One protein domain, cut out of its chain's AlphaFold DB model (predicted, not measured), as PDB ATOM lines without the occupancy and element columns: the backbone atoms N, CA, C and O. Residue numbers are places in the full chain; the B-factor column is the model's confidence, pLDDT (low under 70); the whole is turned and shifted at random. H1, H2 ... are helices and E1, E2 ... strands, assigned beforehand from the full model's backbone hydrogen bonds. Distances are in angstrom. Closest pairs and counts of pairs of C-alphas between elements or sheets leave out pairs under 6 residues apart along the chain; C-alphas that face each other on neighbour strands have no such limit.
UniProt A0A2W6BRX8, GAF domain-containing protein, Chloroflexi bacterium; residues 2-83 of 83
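AT A GLANCE: This is residues 2 to 83 of the 83 residues of the protein "GAF domain-containing protein" of Chloroflexi bacterium (UniProt A0A2W6BRX8). A long, two-stranded hairpin of E2 and E3 makes the length of this domain, with the short strand E1 beside E2 and the one helix, H1, packed along one face of the sheet over E2. No named helix is on the other face; residues 24 to 41 make a wide loop between E1 and E2, and the tail of residues 66 to 83 folds back past the end of E3 and runs along the hairpin. The printed part has 82 residues, with one named helix and three named strands in the order H1, E1, E2, E3; the sheet, E1 - E2 - E3, is antiparallel throughout. The class is mixed, helices and strands, with under half of the residues, 34, in named elements. The whole is compact, with a radius of gyration of the C-alphas of 12.8 A, yet elongated in outline, spanning 41 by 27 by 22 A.

HOW THE PARTS SIT: After residues 2 to 8 comes the helix H1, residues 9 to 17, which is on the sheet of E1, residues 21 to 23, E2, residues 42 to 52, and E3, residues 55 to 65. H1 lies over E2 at a height over the sheet of 6.9 A and runs along the strands, at 27 degrees to E2 on the local plane. The closest C-alphas of H1 and E2 are those of Leu 14 and Pro 49, 5.7 A apart; those of H1 and E3 are of Ile 15 and Val 56, 6.1 A apart. In H1, 3 of 5 O i to N i+4 pairs are within hydrogen-bond range, and 5 of 6 O i to N i+3 pairs. The three strands form a meander, each strand the antiparallel neighbour of the one before, with E1 and E3 as edge strands. E1 and E2 are a hairpin at 175 degrees, with N 23 and O 45 within hydrogen-bond range at 2.8 A. E2 and E3 are a hairpin at 161 degrees, with N 48 and O 60 at 2.7 A and N 52 and O 55 at 2.9 A, both within hydrogen-bond range.

IN THESE COORDINATES: H1 begins at C-alpha 9, (121.178, 86.187, 65.489), and is 12.4 A long from first to last C-alpha. E1 measures 6.6 A. E2 begins at C-alpha 42, (123.165, 99.427, 64.617), and measures 28.7 A. E3 measures 30.2 A and ends at C-alpha 65, (125.111, 103.142, 63.502).

THE WHOLE: The two C-alphas farthest apart are those of Met 53 and Glu 68, at 41.5 A. The printed part has no cut. The links H1 to E1 and E2 to E3 are tight, and E1 to E2 is long, with 18 residues. The mean pLDDT of the printed part is 74.2; residues 2 to 8, residue 39 and residues 65 to 83 are under 70.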
ATOM      1  N   GLY A   2     134.593  91.691  74.099       48.75
ATOM      2  CA  GLY A   2     133.278  91.218  73.652       48.75
ATOM      3  C   GLY A   2     133.402  89.787  73.144       48.75
ATOM      4  O   GLY A   2     134.368  89.497  72.440       48.75
ATOM      5  N   GLU A   3     132.477  88.907  73.527       49.16
ATOM      6  CA  GLU A   3     132.447  87.538  73.009       49.16
ATOM      7  C   GLU A   3     132.377  87.548  71.475       49.16
ATOM      8  O   GLU A   3     131.673  88.367  70.877       49.16
ATOM      9  N   LEU A   4     133.128  86.645  70.840       53.34
ATOM     10  CA  LEU A   4     133.047  86.445  69.397       53.34
ATOM     11  C   LEU A   4     131.626  85.987  69.023       53.34
ATOM     12  O   LEU A   4     131.017  85.224  69.783       53.34
ATOM     13  N   PRO A   5     131.082  86.413  67.869       58.38
ATOM     14  CA  PRO A   5     129.776  85.954  67.415       58.38
ATOM     15  C   PRO A   5     129.778  84.430  67.248       58.38
ATOM     16  O   PRO A   5     130.379  83.895  66.325       58.38
ATOM     17  N   ARG A   6     129.085  83.704  68.129       62.12
ATOM     18  CA  ARG A   6     128.984  82.231  68.079       62.12
ATOM     19  C   ARG A   6     127.968  81.732  67.033       62.12
ATOM     20  O   ARG A   6     127.318  80.722  67.260       62.12
ATOM     21  N   GLY A   7     127.730  82.480  65.953       62.97
ATOM     22  CA  GLY A   7     126.699  82.143  64.957       62.97
ATOM     23  C   GLY A   7     125.252  82.305  65.444       62.97
ATOM     24  O   GLY A   7     124.364  81.595  64.984       62.97
ATOM     25  N   HIS A   8     124.994  83.231  66.371       69.62
ATOM     26  CA  HIS A   8     123.638  83.566  66.823       69.62
ATOM     27  C   HIS A   8     123.134  84.845  66.143       69.62
ATOM     28  O   HIS A   8     123.921  85.678  65.682       69.62
ATOM     29  N   GLY A   9     121.813  85.015  66.089       84.12
ATOM     30  CA  GLY A   9     121.178  86.187  65.489       84.12
ATOM     31  C   GLY A   9     121.464  86.341  63.991       84.12
ATOM     32  O   GLY A   9     121.666  85.360  63.277       84.12
ATOM     33  N   LEU A  10     121.510  87.585  63.509       86.88
ATOM     34  CA  LEU A  10     121.662  87.897  62.081       86.88
ATOM     35  C   LEU A  10     122.995  87.440  61.467       86.88
ATOM     36  O   LEU A  10     123.023  87.115  60.286       86.88
ATOM     37  N   LEU A  11     124.077  87.357  62.245       82.44
ATOM     38  CA  LEU A  11     125.353  86.820  61.747       82.44
ATOM     39  C   LEU A  11     125.300  85.291  61.583       82.44
ATOM     40  O   LEU A  11     125.851  84.738  60.638       82.44
ATOM     41  N   GLY A  12     124.531  84.595  62.427       83.31
ATOM     42  CA  GLY A  12     124.252  83.165  62.248       83.31
ATOM     43  C   GLY A  12     123.500  82.839  60.956       83.31
ATOM     44  O   GLY A  12     123.700  81.781  60.361       83.31
ATOM     45  N   VAL A  13     122.662  83.767  60.486       87.12
ATOM     46  CA  VAL A  13     121.913  83.619  59.231       87.12
ATOM     47  C   VAL A  13     122.857  83.525  58.033       87.12
ATOM     48  O   VAL A  13     122.634  82.683  57.168       87.12
ATOM     49  N   LEU A  14     123.930  84.326  57.996       83.75
ATOM     50  CA  LEU A  14     124.923  84.292  56.913       83.75
ATOM     51  C   LEU A  14     125.593  82.924  56.792       83.75
ATOM     52  O   LEU A  14     125.771  82.413  55.688       83.75
ATOM     53  N   ILE A  15     125.901  82.316  57.936       82.56
ATOM     54  CA  ILE A  15     126.520  80.991  58.012       82.56
ATOM     55  C   ILE A  15     125.535  79.914  57.558       82.56
ATOM     56  O   ILE A  15     125.879  79.068  56.737       82.56
ATOM     57  N   LYS A  16     124.301  79.950  58.076       85.62
ATOM     58  CA  LYS A  16     123.283  78.928  57.802       85.62
ATOM     59  C   LYS A  16     122.782  78.970  56.363       85.62
ATOM     60  O   LYS A  16     122.597  77.926  55.747       85.62
ATOM     61  N   GLU A  17     122.484  80.163  55.861       88.94
ATOM     62  CA  GLU A  17     121.867  80.328  54.546       88.94
ATOM     63  C   GLU A  17     122.908  80.395  53.427       88.94
ATOM     64  O   GLU A  17     122.559  80.177  52.270       88.94
ATOM     65  N   GLY A  18     124.170  80.712  53.743       89.38
ATOM     66  CA  GLY A  18     125.248  80.778  52.760       89.38
ATOM     67  C   GLY A  18     124.983  81.779  51.637       89.38
ATOM     68  O   GLY A  18     125.541  81.638  50.552       89.38
ATOM     69  N   ARG A  19     124.143  82.792  51.877       92.00
ATOM     70  CA  ARG A  19     123.769  83.803  50.882       92.00
ATOM     71  C   ARG A  19     123.890  85.224  51.437       92.00
ATOM     72  O   ARG A  19     123.739  85.417  52.644       92.00
ATOM     73  N   PRO A  20     124.110  86.220  50.563       92.06
ATOM     74  CA  PRO A  20     123.997  87.628  50.915       92.06
ATOM     75  C   PRO A  20     122.692  87.977  51.637       92.06
ATOM     76  O   PRO A  20     121.616  87.537  51.220       92.06
ATOM     77  N   ILE A  21     122.766  88.829  52.664       92.19
ATOM     78  CA  ILE A  21     121.585  89.398  53.330       92.19
ATOM     79  C   ILE A  21     121.689  90.920  53.421       92.19
ATOM     80  O   ILE A  21     122.758  91.472  53.668       92.19
ATOM     81  N   ARG A  22     120.553  91.602  53.268       92.56
ATOM     82  CA  ARG A  22     120.414  93.039  53.514       92.56
ATOM     83  C   ARG A  22     119.238  93.269  54.449       92.56
ATOM     84  O   ARG A  22     118.106  92.942  54.104       92.56
ATOM     85  N   ILE A  23     119.511  93.848  55.609       92.44
ATOM     86  CA  ILE A  23     118.541  94.150  56.656       92.44
ATOM     87  C   ILE A  23     118.438  95.675  56.787       92.44
ATOM     88  O   ILE A  23     119.391  96.315  57.232       92.44
ATOM     89  N   PRO A  24     117.308  96.287  56.398       90.12
ATOM     90  CA  PRO A  24     117.138  97.738  56.459       90.12
ATOM     91  C   PRO A  24     116.837  98.249  57.873       90.12
ATOM     92  O   PRO A  24     116.943  99.442  58.127       90.12
ATOM     93  N   ASN A  25     116.414  97.368  58.782       90.06
ATOM     94  CA  ASN A  25     116.198  97.705  60.181       90.06
ATOM     95  C   ASN A  25     116.411  96.466  61.062       90.06
ATOM     96  O   ASN A  25     115.567  95.571  61.091       90.06
ATOM     97  N   ILE A  26     117.534  96.425  61.781       89.19
ATOM     98  CA  ILE A  26     117.926  95.293  62.628       89.19
ATOM     99  C   ILE A  26     116.932  95.063  63.772       89.19
ATOM    100  O   ILE A  26     116.662  93.912  64.105       89.19
ATOM    101  N   SER A  27     116.358  96.112  64.373       86.75
ATOM    102  CA  SER A  27     115.434  95.947  65.507       86.75
ATOM    103  C   SER A  27     114.061  95.408  65.102       86.75
ATOM    104  O   SER A  27     113.315  94.942  65.959       86.75
ATOM    105  N   LYS A  28     113.732  95.452  63.805       91.62
ATOM    106  CA  LYS A  28     112.486  94.906  63.248       91.62
ATOM    107  C   LYS A  28     112.635  93.498  62.673       91.62
ATOM    108  O   LYS A  28     111.622  92.887  62.343       91.62
ATOM    109  N   ASP A  29     113.856  92.988  62.512       91.25
ATOM    110  CA  ASP A  29     114.055  91.634  61.998       91.25
ATOM    111  C   ASP A  29     113.833  90.607  63.125       91.25
ATOM    112  O   ASP A  29     114.519  90.677  64.147       91.25
ATOM    113  N   PRO A  30     112.920  89.629  62.964       91.62
ATOM    114  CA  PRO A  30     112.611  88.648  64.009       91.62
ATOM    115  C   PRO A  30     113.784  87.714  64.343       91.62
ATOM    116  O   PRO A  30     113.758  87.032  65.362       91.62
ATOM    117  N   ARG A  31     114.816  87.663  63.493       90.00
ATOM    118  CA  ARG A  31     116.046  86.893  63.729       90.00
ATOM    119  C   ARG A  31     117.063  87.679  64.560       90.00
ATOM    120  O   ARG A  31     118.121  87.146  64.885       90.00
ATOM    121  N   SER A  32     116.791  88.947  64.867       88.88
ATOM    122  CA  SER A  32     117.635  89.768  65.728       88.88
ATOM    123  C   SER A  32     117.531  89.319  67.182       88.88
ATOM    124  O   SER A  32     116.446  89.066  67.694       88.88
ATOM    125  N   VAL A  33     118.676  89.247  67.859       87.06
ATOM    126  CA  VAL A  33     118.777  88.857  69.280       87.06
ATOM    127  C   VAL A  33     119.235  90.026  70.158       87.06
ATOM    128  O   VAL A  33     119.660  89.835  71.294       87.06
ATOM    129  N   GLY A  34     119.153  91.250  69.627       82.56
ATOM    130  CA  GLY A  34     119.659  92.456  70.273       82.56
ATOM    131  C   GLY A  34     121.171  92.633  70.118       82.56
ATOM    132  O   GLY A  34     121.819  91.986  69.294       82.56
ATOM    133  N   PHE A  35     121.726  93.552  70.907       77.56
ATOM    134  CA  PHE A  35     123.143  93.906  70.877       77.56
ATOM    135  C   PHE A  35     123.791  93.622  72.235       77.56
ATOM    136  O   PHE A  35     123.146  93.824  73.268       77.56
ATOM    137  N   PRO A  36     125.065  93.197  72.267       73.00
ATOM    138  CA  PRO A  36     125.804  93.081  73.515       73.00
ATOM    139  C   PRO A  36     125.866  94.422  74.266       73.00
ATOM    140  O   PRO A  36     125.874  95.482  73.627       73.00
ATOM    141  N   PRO A  37     125.978  94.405  75.608       74.62
ATOM    142  CA  PRO A  37     126.140  95.621  76.398       74.62
ATOM    143  C   PRO A  37     127.298  96.492  75.887       74.62
ATOM    144  O   PRO A  37     128.340  95.980  75.475       74.62
ATOM    145  N   ASN A  38     127.130  97.815  75.950       70.56
ATOM    146  CA  ASN A  38     128.111  98.827  75.524       70.56
ATOM    147  C   ASN A  38     128.413  98.890  74.014       70.56
ATOM    148  O   ASN A  38     129.333  99.605  73.612       70.56
ATOM    149  N   GLN A  39     127.660  98.188  73.161       66.19
ATOM    150  CA  GLN A  39     127.750  98.385  71.713       66.19
ATOM    151  C   GLN A  39     126.795  99.490  71.244       66.19
ATOM    152  O   GLN A  39     125.657  99.549  71.715       66.19
ATOM    153  N   PRO A  40     127.223 100.370  70.317       70.56
ATOM    154  CA  PRO A  40     126.309 101.306  69.680       70.56
ATOM    155  C   PRO A  40     125.175 100.545  68.980       70.56
ATOM    156  O   PRO A  40     125.450  99.536  68.326       70.56
ATOM    157  N   PRO A  41     123.922 101.022  69.072       73.00
ATOM    158  CA  PRO A  41     122.840 100.440  68.296       73.00
ATOM    159  C   PRO A  41     123.135 100.592  66.799       73.00
ATOM    160  O   PRO A  41     123.433 101.689  66.317       73.00
ATOM    161  N   MET A  42     123.057  99.476  66.076       83.88
ATOM    162  CA  MET A  42     123.165  99.427  64.617       83.88
ATOM    163  C   MET A  42     121.758  99.432  64.010       83.88
ATOM    164  O   MET A  42     120.844  98.794  64.537       83.88
ATOM    165  N   VAL A  43     121.573 100.161  62.913       86.06
ATOM    166  CA  VAL A  43     120.272 100.322  62.249       86.06
ATOM    167  C   VAL A  43     120.155  99.358  61.084       86.06
ATOM    168  O   VAL A  43     119.181  98.616  60.997       86.06
ATOM    169  N   THR A  44     121.152  99.348  60.205       87.81
ATOM    170  CA  THR A  44     121.149  98.549  58.978       87.81
ATOM    171  C   THR A  44     122.273  97.523  59.006       87.81
ATOM    172  O   THR A  44     123.276  97.716  59.694       87.81
ATOM    173  N   LEU A  45     122.101  96.423  58.272       89.06
ATOM    174  CA  LEU A  45     123.131  95.409  58.075       89.06
ATOM    175  C   LEU A  45     123.155  94.955  56.616       89.06
ATOM    176  O   LEU A  45     122.119  94.623  56.041       89.06
ATOM    177  N   LEU A  46     124.344  94.888  56.035       90.94
ATOM    178  CA  LEU A  46     124.621  94.215  54.773       90.94
ATOM    179  C   LEU A  46     125.668  93.140  55.047       90.94
ATOM    180  O   LEU A  46     126.761  93.469  55.485       90.94
ATOM    181  N   GLY A  47     125.337  91.876  54.812       90.38
ATOM    182  CA  GLY A  47     126.210  90.742  55.093       90.38
ATOM    183  C   GLY A  47     126.474  89.899  53.852       90.38
ATOM    184  O   GLY A  47     125.554  89.637  53.078       90.38
ATOM    185  N   MET A  48     127.713  89.449  53.691       92.12
ATOM    186  CA  MET A  48     128.212  88.646  52.580       92.12
ATOM    187  C   MET A  48     128.944  87.418  53.128       92.12
ATOM    188  O   MET A  48     129.939  87.577  53.834       92.12
ATOM    189  N   PRO A  49     128.495  86.193  52.821       90.12
ATOM    190  CA  PRO A  49     129.223  84.993  53.208       90.12
ATOM    191  C   PRO A  49     130.497  84.857  52.365       90.12
ATOM    192  O   PRO A  49     130.490  85.087  51.156       90.12
ATOM    193  N   ILE A  50     131.578  84.422  53.000       88.62
ATOM    194  CA  ILE A  50     132.815  84.023  52.334       88.62
ATOM    195  C   ILE A  50     132.778  82.505  52.197       88.62
ATOM    196  O   ILE A  50     132.677  81.789  53.195       88.62
ATOM    197  N   GLN A  51     132.841  82.011  50.963       89.06
ATOM    198  CA  GLN A  51     132.771  80.585  50.667       89.06
ATOM    199  C   GLN A  51     134.087  80.059  50.100       89.06
ATOM    200  O   GLN A  51     134.729  80.708  49.278       89.06
ATOM    201  N   TYR A  52     134.447  78.843  50.500       90.00
ATOM    202  CA  TYR A  52     135.555  78.082  49.940       90.00
ATOM    203  C   TYR A  52     135.122  76.628  49.752       90.00
ATOM    204  O   TYR A  52     134.584  76.014  50.672       90.00
ATOM    205  N   MET A  53     135.314  76.081  48.548       92.25
ATOM    206  CA  MET A  53     134.927  74.701  48.200       92.25
ATOM    207  C   MET A  53     133.471  74.355  48.582       92.25
ATOM    208  O   MET A  53     133.188  73.290  49.128       92.25
ATOM    209  N   GLY A  54     132.537  75.282  48.335       87.50
ATOM    210  CA  GLY A  54     131.109  75.098  48.629       87.50
ATOM    211  C   GLY A  54     130.734  75.176  50.115       87.50
ATOM    212  O   GLY A  54     129.593  74.887  50.466       87.50
ATOM    213  N   ARG A  55     131.665  75.566  50.994       86.44
ATOM    214  CA  ARG A  55     131.432  75.737  52.435       86.44
ATOM    215  C   ARG A  55     131.611  77.189  52.844       86.44
ATOM    216  O   ARG A  55     132.532  77.850  52.369       86.44
ATOM    217  N   VAL A  56     130.756  77.679  53.739       85.94
ATOM    218  CA  VAL A  56     130.942  78.999  54.354       85.94
ATOM    219  C   VAL A  56     132.103  78.912  55.335       85.94
ATOM    220  O   VAL A  56     132.058  78.127  56.280       85.94
ATOM    221  N   VAL A  57     133.136  79.712  55.094       86.44
ATOM    222  CA  VAL A  57     134.343  79.772  55.929       86.44
ATOM    223  C   VAL A  57     134.418  81.038  56.772       86.44
ATOM    224  O   VAL A  57     135.237  81.079  57.681       86.44
ATOM    225  N   GLY A  58     133.561  82.027  56.492       83.19
ATOM    226  CA  GLY A  58     133.454  83.284  57.229       83.19
ATOM    227  C   GLY A  58     132.373  84.200  56.657       83.19
ATOM    228  O   GLY A  58     131.639  83.821  55.741       83.19
ATOM    229  N   ASP A  59     132.290  85.418  57.176       82.69
ATOM    230  CA  ASP A  59     131.383  86.463  56.719       82.69
ATOM    231  C   ASP A  59     132.054  87.847  56.715       82.69
ATOM    232  O   ASP A  59     132.967  88.144  57.482       82.69
ATOM    233  N   LEU A  60     131.604  88.703  55.801       84.75
ATOM    234  CA  LEU A  60     131.899  90.131  55.767       84.75
ATOM    235  C   LEU A  60     130.589  90.874  55.980       84.75
ATOM    236  O   LEU A  60     129.607  90.582  55.301       84.75
ATOM    237  N   TYR A  61     130.562  91.857  56.872       82.06
ATOM    238  CA  TYR A  61     129.378  92.688  57.040       82.06
ATOM    239  C   TYR A  61     129.709  94.166  57.197       82.06
ATOM    240  O   TYR A  61     130.766  94.554  57.692       82.06
ATOM    241  N   LEU A  62     128.747  94.978  56.779       84.81
ATOM    242  CA  LEU A  62     128.690  96.412  56.967       84.81
ATOM    243  C   LEU A  62     127.459  96.724  57.807       84.81
ATOM    244  O   LEU A  62     126.383  96.176  57.552       84.81
ATOM    245  N   ALA A  63     127.610  97.593  58.797       82.00
ATOM    246  CA  ALA A  63     126.497  98.037  59.613       82.00
ATOM    247  C   ALA A  63     126.592  99.535  59.876       82.00
ATOM    248  O   ALA A  63     127.647 100.039  60.268       82.00
ATOM    249  N   ASP A  64     125.471 100.220  59.683       80.19
ATOM    250  CA  ASP A  64     125.356 101.643  59.973       80.19
ATOM    251  C   ASP A  64     124.866 101.847  61.412       80.19
ATOM    252  O   ASP A  64     123.995 101.115  61.896       80.19
ATOM    253  N   SER A  65     125.425 102.833  62.107       69.44
ATOM    254  CA  SER A  65     125.111 103.142  63.502       69.44
ATOM    255  C   SER A  65     124.687 104.598  63.640       69.44
ATOM    256  O   SER A  65     125.207 105.470  62.960       69.44
ATOM    257  N   ILE A  66     123.800 104.886  64.589       64.44
ATOM    258  CA  ILE A  66     123.203 106.224  64.782       64.44
ATOM    259  C   ILE A  66     124.186 107.276  65.349       64.44
ATOM    260  O   ILE A  66     123.760 108.321  65.832       64.44
ATOM    261  N   LYS A  67     125.500 107.007  65.385       54.81
ATOM    262  CA  LYS A  67     126.468 107.931  65.992       54.81
ATOM    263  C   LYS A  67     126.694 109.161  65.111       54.81
ATOM    264  O   LYS A  67     126.898 109.052  63.911       54.81
ATOM    265  N   GLU A  68     126.784 110.313  65.770       45.84
ATOM    266  CA  GLU A  68     126.973 111.680  65.247       45.84
ATOM    267  C   GLU A  68     128.302 111.922  64.486       45.84
ATOM    268  O   GLU A  68     128.714 113.057  64.272       45.84
ATOM    269  N   ASN A  69     129.010 110.866  64.074       46.50
ATOM    270  CA  ASN A  69     130.234 110.963  63.290       46.50
ATOM    271  C   ASN A  69     130.216 109.936  62.137       46.50
ATOM    272  O   ASN A  69     130.628 108.789  62.344       46.50
ATOM    273  N   PRO A  70     129.764 110.331  60.930       45.25
ATOM    274  CA  PRO A  70     129.584 109.433  59.784       45.25
ATOM    275  C   PRO A  70     130.889 108.805  59.264       45.25
ATOM    276  O   PRO A  70     130.846 107.866  58.481       45.25
ATOM    277  N   ALA A  71     132.059 109.281  59.711       43.66
ATOM    278  CA  ALA A  71     133.363 108.784  59.267       43.66
ATOM    279  C   ALA A  71     133.875 107.550  60.039       43.66
ATOM    280  O   ALA A  71     134.903 106.979  59.676       43.66
ATOM    281  N   ARG A  72     133.192 107.120  61.111       45.84
ATOM    282  CA  ARG A  72     133.482 105.852  61.806       45.84
ATOM    283  C   ARG A  72     132.385 104.834  61.525       45.84
ATOM    284  O   ARG A  72     131.763 104.295  62.437       45.84
ATOM    285  N   GLU A  73     132.178 104.571  60.243       45.31
ATOM    286  CA  GLU A  73     131.507 103.363  59.791       45.31
ATOM    287  C   GLU A  73     132.277 102.170  60.369       45.31
ATOM    288  O   GLU A  73     133.499 102.053  60.223       45.31
ATOM    289  N   ALA A  74     131.591 101.315  61.121       45.44
ATOM    290  CA  ALA A  74     132.208 100.125  61.671       45.44
ATOM    291  C   ALA A  74     132.342  99.095  60.545       45.44
ATOM    292  O   ALA A  74     131.635  98.093  60.524       45.44
ATOM    293  N   ALA A  75     133.287  99.312  59.627       39.69
ATOM    294  CA  ALA A  75     133.878  98.241  58.838       39.69
ATOM    295  C   ALA A  75     134.691  97.366  59.802       39.69
ATOM    296  O   ALA A  75     135.920  97.411  59.873       39.69
ATOM    297  N   ARG A  76     133.989  96.612  60.650       46.28
ATOM    298  CA  ARG A  76     134.603  95.556  61.438       46.28
ATOM    299  C   ARG A  76     134.892  94.426  60.464       46.28
ATOM    300  O   ARG A  76     134.054  93.564  60.239       46.28
ATOM    301  N   PHE A  77     136.102  94.439  59.909       39.88
ATOM    302  CA  PHE A  77     136.722  93.275  59.281       39.88
ATOM    303  C   PHE A  77     136.957  92.213  60.360       39.88
ATOM    304  O   PHE A  77     138.060  92.035  60.867       39.88
ATOM    305  N   SER A  78     135.885  91.557  60.789       41.28
ATOM    306  CA  SER A  78     135.968  90.361  61.608       41.28
ATOM    307  C   SER A  78     135.993  89.181  60.654       41.28
ATOM    308  O   SER A  78     134.972  88.543  60.442       41.28
ATOM    309  N   THR A  79     137.151  88.901  60.058       37.47
ATOM    310  CA  THR A  79     137.352  87.625  59.370       37.47
ATOM    311  C   THR A  79     137.250  86.524  60.419       37.47
ATOM    312  O   THR A  79     138.193  86.281  61.170       37.47
ATOM    313  N   MET A  80     136.094  85.875  60.512       46.81
ATOM    314  CA  MET A  80     135.988  84.608  61.217       46.81
ATOM    315  C   MET A  80     136.486  83.537  60.256       46.81
ATOM    316  O   MET A  80     135.788  83.218  59.306       46.81
ATOM    317  N   LEU A  81     137.702  83.031  60.467       39.03
ATOM    318  CA  LEU A  81     138.150  81.785  59.852       39.03
ATOM    319  C   LEU A  81     137.600  80.659  60.740       39.03
ATOM    320  O   LEU A  81     138.088  80.475  61.855       39.03
ATOM    321  N   MET A  82     136.563  79.944  60.303       41.00
ATOM    322  CA  MET A  82     136.269  78.640  60.907       41.00
ATOM    323  C   MET A  82     137.328  77.650  60.399       41.00
ATOM    324  O   MET A  82     137.255  77.221  59.248       41.00
ATOM    325  N   LEU A  83     138.331  77.349  61.233       43.06
ATOM    326  CA  LEU A  83     139.122  76.116  61.124       43.06
ATOM    327  C   LEU A  83     138.455  75.026  61.961       43.06
ATOM    328  O   LEU A  83     138.041  75.349  63.098       43.06
TER     329      LEU A  83